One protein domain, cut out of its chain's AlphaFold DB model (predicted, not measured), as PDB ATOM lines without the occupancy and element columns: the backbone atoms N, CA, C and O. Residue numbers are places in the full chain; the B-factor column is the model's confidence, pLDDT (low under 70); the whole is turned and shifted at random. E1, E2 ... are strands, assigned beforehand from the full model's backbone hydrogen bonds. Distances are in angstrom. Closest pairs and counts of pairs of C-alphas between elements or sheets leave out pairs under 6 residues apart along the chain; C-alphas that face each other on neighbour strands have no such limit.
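This is residues 13 to 78 of the 143 residues of the protein "CX domain-containing protein" of Caenorhabditis tropicalis (UniProt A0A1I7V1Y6). What shape? It has little regular structure: a strongly twisted sheet, E1 to E4, the hairpin E5 and E6 near it, and residues 51 to 56 sticking out. What parts? Strands E1 to E6 hold 26 of the 66 printed residues, all strand; the antiparallel sheet runs E1 E2 E4 E3. The whole is compact, radius of gyration of the C-alphas 11.9 A, spanning 37 by 23 by 17 A.

Where first? E1, residues 13 to 15, starts at C-alpha 13 (38.680, 36.955, 20.284). What follows? E2 is residues 18 to 22, E3 34 to 39, E4 60 to 65, E5 70 to 72, E6 75 to 77, ending at C-alpha 77 (51.988, 37.465, 6.022).

Which pairs? In hairpin E3 and E4, N 36 to O 63 is 2.8 A, within hydrogen-bond range. And E5? The closest C-alphas of E3 and E5, Cys 36 and Cys 71, are 5.7 A apart.

Long links? E2 to E3 and E3 to E4 are long. Any cut? The printed part has none; no printed residue is under pLDDT 70.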
ATOM      1  N   PHE A  13      39.473  36.296  21.312       81.12
ATOM      2  CA  PHE A  13      38.680  36.955  20.284       81.12
ATOM      3  C   PHE A  13      39.134  36.481  18.911       81.12
ATOM      4  O   PHE A  13      40.327  36.477  18.627       81.12
ATOM      5  N   SER A  14      38.199  36.075  18.056       83.38
ATOM      6  CA  SER A  14      38.522  35.657  16.693       83.38
ATOM      7  C   SER A  14      38.281  36.806  15.721       83.38
ATOM      8  O   SER A  14      37.163  37.307  15.624       83.38
ATOM      9  N   HIS A  15      39.312  37.201  14.978       82.00
ATOM     10  CA  HIS A  15      39.219  38.204  13.922       82.00
ATOM     11  C   HIS A  15      40.052  37.771  12.720       82.00
ATOM     12  O   HIS A  15      41.199  37.362  12.876       82.00
ATOM     13  N   ASN A  16      39.465  37.811  11.521       82.81
ATOM     14  CA  ASN A  16      40.105  37.370  10.272       82.81
ATOM     15  C   ASN A  16      40.731  35.961  10.350       82.81
ATOM     16  O   ASN A  16      41.795  35.700   9.793       82.81
ATOM     17  N   GLY A  17      40.079  35.037  11.067       82.00
ATOM     18  CA  GLY A  17      40.558  33.660  11.241       82.00
ATOM     19  C   GLY A  17      41.754  33.508  12.191       82.00
ATOM     20  O   GLY A  17      42.328  32.419  12.284       82.00
ATOM     21  N   LEU A  18      42.130  34.573  12.903       85.94
ATOM     22  CA  LEU A  18      43.151  34.568  13.944       85.94
ATOM     23  C   LEU A  18      42.499  34.688  15.319       85.94
ATOM     24  O   LEU A  18      41.603  35.502  15.522       85.94
ATOM     25  N   ALA A  19      42.981  33.883  16.263       88.44
ATOM     26  CA  ALA A  19      42.620  34.002  17.666       88.44
ATOM     27  C   ALA A  19      43.591  34.967  18.355       88.44
ATOM     28  O   ALA A  19      44.802  34.728  18.387       88.44
ATOM     29  N   PHE A  20      43.037  36.046  18.891       89.00
ATOM     30  CA  PHE A  20      43.711  37.037  19.707       89.00
ATOM     31  C   PHE A  20      43.458  36.755  21.181       89.00
ATOM     32  O   PHE A  20      42.353  36.405  21.596       89.00
ATOM     33  N   TYR A  21      44.500  36.956  21.965       89.12
ATOM     34  CA  TYR A  21      44.564  36.693  23.386       89.12
ATOM     35  C   TYR A  21      45.054  37.947  24.092       89.12
ATOM     36  O   TYR A  21      45.810  38.742  23.534       89.12
ATOM     37  N   TRP A  22      44.649  38.124  25.339       86.69
ATOM     38  CA  TRP A  22      45.179  39.208  26.152       86.69
ATOM     39  C   TRP A  22      46.627  38.944  26.547       86.69
ATOM     40  O   TRP A  22      47.113  37.808  26.538       86.69
ATOM     41  N   TYR A  23      47.336  40.015  26.883       82.75
ATOM     42  CA  TYR A  23      48.720  39.896  27.310       82.75
ATOM     43  C   TYR A  23      48.851  38.909  28.485       82.75
ATOM     44  O   TYR A  23      48.091  38.973  29.451       82.75
ATOM     45  N   GLY A  24      49.798  37.975  28.376       81.38
ATOM     46  CA  GLY A  24      50.050  36.939  29.382       81.38
ATOM     47  C   GLY A  24      49.199  35.668  29.270       81.38
ATOM     48  O   GLY A  24      49.481  34.718  29.992       81.38
ATOM     49  N   THR A  25      48.203  35.600  28.375       83.56
ATOM     50  CA  THR A  25      47.376  34.385  28.197       83.56
ATOM     51  C   THR A  25      47.693  33.593  26.929       83.56
ATOM     52  O   THR A  25      47.223  32.466  26.774       83.56
ATOM     53  N   TYR A  26      48.509  34.150  26.032       85.88
ATOM     54  CA  TYR A  26      48.979  33.449  24.842       85.88
ATOM     55  C   TYR A  26      50.202  32.577  25.142       85.88
ATOM     56  O   TYR A  26      51.230  33.080  25.595       85.88
ATOM     57  N   THR A  27      50.116  31.298  24.777       88.19
ATOM     58  CA  THR A  27      51.242  30.360  24.822       88.19
ATOM     59  C   THR A  27      51.594  29.926  23.395       88.19
ATOM     60  O   THR A  27      50.728  29.367  22.713       88.19
ATOM     61  N   PRO A  28      52.837  30.152  22.924       88.00
ATOM     62  CA  PRO A  28      53.285  29.679  21.618       88.00
ATOM     63  C   PRO A  28      53.131  28.163  21.480       88.00
ATOM     64  O   PRO A  28      53.415  27.411  22.413       88.00
ATOM     65  N   SER A  29      52.705  27.707  20.303       88.06
ATOM     66  CA  SER A  29      52.559  26.280  19.994       88.06
ATOM     67  C   SER A  29      53.468  25.881  18.829       88.06
ATOM     68  O   SER A  29      53.890  26.748  18.066       88.06
ATOM     69  N   PRO A  30      53.749  24.582  18.616       87.31
ATOM     70  CA  PRO A  30      54.540  24.144  17.462       87.31
ATOM     71  C   PRO A  30      53.944  24.577  16.113       87.31
ATOM     72  O   PRO A  30      54.670  24.874  15.172       87.31
ATOM     73  N   GLU A  31      52.615  24.654  16.020       87.06
ATOM     74  CA  GLU A  31      51.910  25.102  14.813       87.06
ATOM     75  C   GLU A  31      52.000  26.616  14.605       87.06
ATOM     76  O   GLU A  31      51.960  27.094  13.469       87.06
ATOM     77  N   ARG A  32      52.086  27.373  15.705       89.44
ATOM     78  CA  ARG A  32      52.170  28.834  15.728       89.44
ATOM     79  C   ARG A  32      53.266  29.276  16.705       89.44
ATOM     80  O   ARG A  32      52.951  29.712  17.812       89.44
ATOM     81  N   PRO A  33      54.548  29.120  16.334       88.38
ATOM     82  CA  PRO A  33      55.655  29.378  17.251       88.38
ATOM     83  C   PRO A  33      55.946  30.873  17.424       88.38
ATOM     84  O   PRO A  33      56.563  31.267  18.408       88.38
ATOM     85  N   GLN A  34      55.519  31.710  16.474       90.31
ATOM     86  CA  GLN A  34      55.769  33.146  16.505       90.31
ATOM     87  C   GLN A  34      54.614  33.886  17.175       90.31
ATOM     88  O   GLN A  34      53.485  33.832  16.686       90.31
ATOM     89  N   SER A  35      54.916  34.623  18.244       91.56
ATOM     90  CA  SER A  35      53.997  35.571  18.869       91.56
ATOM     91  C   SER A  35      54.073  36.942  18.192       91.56
ATOM     92  O   SER A  35      55.147  37.475  17.919       91.56
ATOM     93  N   CYS A  36      52.908  37.521  17.940       92.19
ATOM     94  CA  CYS A  36      52.728  38.864  17.416       92.19
ATOM     95  C   CYS A  36      51.961  39.687  18.442       92.19
ATOM     96  O   CYS A  36      50.976  39.207  19.001       92.19
ATOM     97  N   ILE A  37      52.409  40.916  18.681       92.19
ATOM     98  CA  ILE A  37      51.787  41.837  19.630       92.19
ATOM     99  C   ILE A  37      51.224  43.009  18.840       92.19
ATOM    100  O   ILE A  37      51.929  43.603  18.026       92.19
ATOM    101  N   ILE A  38      49.969  43.348  19.102       91.75
ATOM    102  CA  ILE A  38      49.344  44.570  18.613       91.75
ATOM    103  C   ILE A  38      48.948  45.439  19.805       91.75
ATOM    104  O   ILE A  38      48.444  44.939  20.812       91.75
ATOM    105  N   LEU A  39      49.231  46.736  19.704       91.12
ATOM    106  CA  LEU A  39      48.899  47.731  20.719       91.12
ATOM    107  C   LEU A  39      47.630  48.483  20.316       91.12
ATOM    108  O   LEU A  39      47.362  48.638  19.126       91.12
ATOM    109  N   ALA A  40      46.910  49.028  21.294       89.12
ATOM    110  CA  ALA A  40      45.728  49.860  21.058       89.12
ATOM    111  C   ALA A  40      46.010  51.134  20.249       89.12
ATOM    112  O   ALA A  40      45.114  51.676  19.620       89.12
ATOM    113  N   SER A  41      47.262  51.592  20.209       89.00
ATOM    114  CA  SER A  41      47.679  52.700  19.347       89.00
ATOM    115  C   SER A  41      47.860  52.307  17.875       89.00
ATOM    116  O   SER A  41      48.170  53.167  17.054       89.00
ATOM    117  N   HIS A  42      47.762  51.019  17.527       89.81
ATOM    118  CA  HIS A  42      47.919  50.564  16.151       89.81
ATOM    119  C   HIS A  42      46.671  50.943  15.334       89.81
ATOM    120  O   HIS A  42      45.560  50.689  15.790       89.81
ATOM    121  N   PRO A  43      46.810  51.479  14.108       88.38
ATOM    122  CA  PRO A  43      45.668  51.943  13.307       88.38
ATOM    123  C   PRO A  43      44.675  50.833  12.936       88.38
ATOM    124  O   PRO A  43      43.524  51.103  12.626       88.38
ATOM    125  N   GLU A  44      45.125  49.580  12.956       86.69
ATOM    126  CA  GLU A  44      44.288  48.401  12.700       86.69
ATOM    127  C   GLU A  44      43.724  47.764  13.980       86.69
ATOM    128  O   GLU A  44      43.333  46.604  13.943       86.69
ATOM    129  N   TRP A  45      43.753  48.443  15.131       88.50
ATOM    130  CA  TRP A  45      43.286  47.873  16.395       88.50
ATOM    131  C   TRP A  45      41.813  47.429  16.296       88.50
ATOM    132  O   TRP A  45      40.919  48.266  16.194       88.50
ATOM    133  N   PRO A  46      41.509  46.117  16.345       81.25
ATOM    134  CA  PRO A  46      40.162  45.630  16.049       81.25
ATOM    135  C   PRO A  46      39.245  45.640  17.280       81.25
ATOM    136  O   PRO A  46      38.148  45.084  17.231       81.25
ATOM    137  N   PHE A  47      39.700  46.213  18.402       82.81
ATOM    138  CA  PHE A  47      39.010  46.136  19.690       82.81
ATOM    139  C   PHE A  47      38.515  47.492  20.204       82.81
ATOM    140  O   PHE A  47      38.304  47.630  21.410       82.81
ATOM    141  N   ASP A  48      38.333  48.478  19.327       75.69
ATOM    142  CA  ASP A  48      37.757  49.768  19.709       75.69
ATOM    143  C   ASP A  48      36.399  49.586  20.402       75.69
ATOM    144  O   ASP A  48      35.533  48.839  19.949       75.69
ATOM    145  N   GLY A  49      36.232  50.243  21.551       73.25
ATOM    146  CA  GLY A  49      35.013  50.163  22.360       73.25
ATOM    147  C   GLY A  49      34.863  48.896  23.211       73.25
ATOM    148  O   GLY A  49      33.915  48.815  23.990       73.25
ATOM    149  N   ASN A  50      35.787  47.931  23.136       72.25
ATOM    150  CA  ASN A  50      35.791  46.825  24.090       72.25
ATOM    151  C   ASN A  50      36.280  47.307  25.453       72.25
ATOM    152  O   ASN A  50      37.309  47.969  25.570       72.25
ATOM    153  N   VAL A  51      35.559  46.922  26.497       74.50
ATOM    154  CA  VAL A  51      35.923  47.199  27.882       74.50
ATOM    155  C   VAL A  51      35.860  45.877  28.628       74.50
ATOM    156  O   VAL A  51      34.888  45.125  28.514       74.50
ATOM    157  N   PHE A  52      36.912  45.553  29.370       74.94
ATOM    158  CA  PHE A  52      36.896  44.410  30.266       74.94
ATOM    159  C   PHE A  52      35.764  44.556  31.284       74.94
ATOM    160  O   PHE A  52      35.340  45.661  31.612       74.94
ATOM    161  N   ARG A  53      35.310  43.441  31.871       77.19
ATOM    162  CA  ARG A  53      34.276  43.468  32.928       77.19
ATOM    163  C   ARG A  53      34.626  44.394  34.101       77.19
ATOM    164  O   ARG A  53      33.733  44.868  34.788       77.19
ATOM    165  N   ASN A  54      35.915  44.670  34.287       78.88
ATOM    166  CA  ASN A  54      36.445  45.546  35.326       78.88
ATOM    167  C   ASN A  54      36.487  47.033  34.916       78.88
ATOM    168  O   ASN A  54      37.060  47.838  35.639       78.88
ATOM    169  N   GLY A  55      35.949  47.406  33.751       77.81
ATOM    170  CA  GLY A  55      35.952  48.787  33.257       77.81
ATOM    171  C   GLY A  55      37.251  49.220  32.565       77.81
ATOM    172  O   GLY A  55      37.331  50.337  32.061       77.81
ATOM    173  N   THR A  56      38.271  48.361  32.512       82.25
ATOM    174  CA  THR A  56      39.550  48.665  31.863       82.25
ATOM    175  C   THR A  56      39.495  48.413  30.360       82.25
ATOM    176  O   THR A  56      38.904  47.440  29.896       82.25
ATOM    177  N   ILE A  57      40.133  49.286  29.585       83.25
ATOM    178  CA  ILE A  57      40.216  49.153  28.129       83.25
ATOM    179  C   ILE A  57      41.427  48.266  27.801       83.25
ATOM    180  O   ILE A  57      42.505  48.489  28.363       83.25
ATOM    181  N   PRO A  58      41.289  47.254  26.929       82.88
ATOM    182  CA  PRO A  58      42.424  46.476  26.471       82.88
ATOM    183  C   PRO A  58      43.409  47.375  25.725       82.88
ATOM    184  O   PRO A  58      43.040  48.093  24.803       82.88
ATOM    185  N   THR A  59      44.676  47.319  26.121       88.31
ATOM    186  CA  THR A  59      45.749  48.114  25.505       88.31
ATOM    187  C   THR A  59      46.685  47.279  24.641       88.31
ATOM    188  O   THR A  59      47.433  47.828  23.834       88.31
ATOM    189  N   VAL A  60      46.659  45.954  24.812       89.38
ATOM    190  CA  VAL A  60      47.555  45.008  24.145       89.38
ATOM    191  C   VAL A  60      46.816  43.704  23.866       89.38
ATOM    192  O   VAL A  60      46.165  43.151  24.754       89.38
ATOM    193  N   ALA A  61      46.974  43.186  22.652       89.88
ATOM    194  CA  ALA A  61      46.536  41.853  22.268       89.88
ATOM    195  C   ALA A  61      47.686  41.082  21.613       89.88
ATOM    196  O   ALA A  61      48.583  41.657  20.995       89.88
ATOM    197  N   VAL A  62      47.657  39.762  21.763       92.25
ATOM    198  CA  VAL A  62      48.689  38.840  21.299       92.25
ATOM    199  C   VAL A  62      48.046  37.763  20.441       92.25
ATOM    200  O   VAL A  62      47.001  37.223  20.788       92.25
ATOM    201  N   PHE A  63      48.670  37.423  19.322       92.00
ATOM    202  CA  PHE A  63      48.227  36.337  18.451       92.00
ATOM    203  C   PHE A  63      49.424  35.564  17.903       92.00
ATOM    204  O   PHE A  63      50.563  36.023  17.967       92.00
ATOM    205  N   GLY A  64      49.161  34.369  17.380       92.12
ATOM    206  CA  GLY A  64      50.191  33.478  16.854       92.12
ATOM    207  C   GLY A  64      50.188  33.381  15.335       92.12
ATOM    208  O   GLY A  64      49.138  33.107  14.748       92.12
ATOM    209  N   CYS A  65      51.358  33.484  14.708       92.88
ATOM    210  CA  CYS A  65      51.536  33.171  13.290       92.88
ATOM    211  C   CYS A  65      52.124  31.777  13.076       92.88
ATOM    212  O   CYS A  65      52.922  31.287  13.875       92.88
ATOM    213  N   ARG A  66      51.717  31.136  11.971       92.19
ATOM    214  CA  ARG A  66      52.261  29.836  11.551       92.19
ATOM    215  C   ARG A  66      53.754  29.940  11.245       92.19
ATOM    216  O   ARG A  66      54.245  31.002  10.872       92.19
ATOM    217  N   GLN A  67      54.460  28.817  11.333       89.75
ATOM    218  CA  GLN A  67      55.879  28.767  10.986       89.75
ATOM    219  C   GLN A  67      56.129  29.268   9.551       89.75
ATOM    220  O   GLN A  67      55.422  28.892   8.615       89.75
ATOM    221  N   GLY A  68      57.127  30.142   9.391       86.94
ATOM    222  CA  GLY A  68      57.469  30.760   8.106       86.94
ATOM    223  C   GLY A  68      56.563  31.923   7.689       86.94
ATOM    224  O   GLY A  68      56.719  32.428   6.584       86.94
ATOM    225  N   TRP A  69      55.627  32.349   8.536       92.19
ATOM    226  CA  TRP A  69      54.862  33.588   8.377       92.19
ATOM    227  C   TRP A  69      55.385  34.622   9.371       92.19
ATOM    228  O   TRP A  69      55.932  34.243  10.392       92.19
ATOM    229  N   MET A  70      55.203  35.909   9.089       90.94
ATOM    230  CA  MET A  70      55.634  37.021   9.935       90.94
ATOM    231  C   MET A  70      54.468  37.947  10.286       90.94
ATOM    232  O   MET A  70      53.456  37.985   9.582       90.94
ATOM    233  N   CYS A  71      54.631  38.706  11.368       90.81
ATOM    234  CA  CYS A  71      53.647  39.677  11.831       90.81
ATOM    235  C   CYS A  71      53.618  40.908  10.913       90.81
ATOM    236  O   CYS A  71      54.659  41.510  10.647       90.81
ATOM    237  N   LYS A  72      52.425  41.324  10.485       90.56
ATOM    238  CA  LYS A  72      52.183  42.624   9.853       90.56
ATOM    239  C   LYS A  72      50.848  43.168  10.353       90.56
ATOM    240  O   LYS A  72      49.797  42.732   9.890       90.56
ATOM    241  N   GLY A  73      50.902  44.083  11.321       88.56
ATOM    242  CA  GLY A  73      49.710  44.630  11.971       88.56
ATOM    243  C   GLY A  73      48.873  43.535  12.636       88.56
ATOM    244  O   GLY A  73      49.379  42.787  13.471       88.56
ATOM    245  N   THR A  74      47.609  43.424  12.228       88.62
ATOM    246  CA  THR A  74      46.663  42.383  12.682       88.62
ATOM    247  C   THR A  74      46.762  41.056  11.928       88.62
ATOM    248  O   THR A  74      45.960  40.152  12.166       88.62
ATOM    249  N   GLN A  75      47.703  40.918  10.993       91.00
ATOM    250  CA  GLN A  75      47.747  39.794  10.064       91.00
ATOM    251  C   GLN A  75      49.073  39.039  10.122       91.00
ATOM    252  O   GLN A  75      50.129  39.573  10.468       91.00
ATOM    253  N   CYS A  76      49.010  37.777   9.708       91.62
ATOM    254  CA  CYS A  76      50.183  36.986   9.377       91.62
ATOM    255  C   CYS A  76      50.406  37.065   7.870       91.62
ATOM    256  O   CYS A  76      49.506  36.743   7.096       91.62
ATOM    257  N   VAL A  77      51.615  37.414   7.442       92.00
ATOM    258  CA  VAL A  77      51.988  37.465   6.022       92.00
ATOM    259  C   VAL A  77      53.196  36.579   5.754       92.00
ATOM    260  O   VAL A  77      54.043  36.398   6.623       92.00
ATOM    261  N   LYS A  78      53.307  36.011   4.554       90.50
ATOM    262  CA  LYS A  78      54.535  35.302   4.172       90.50
ATOM    263  C   LYS A  78      55.646  36.323   3.888       90.50
ATOM    264  O   LYS A  78      55.401  37.258   3.125       90.50
TER     265      LYS A  78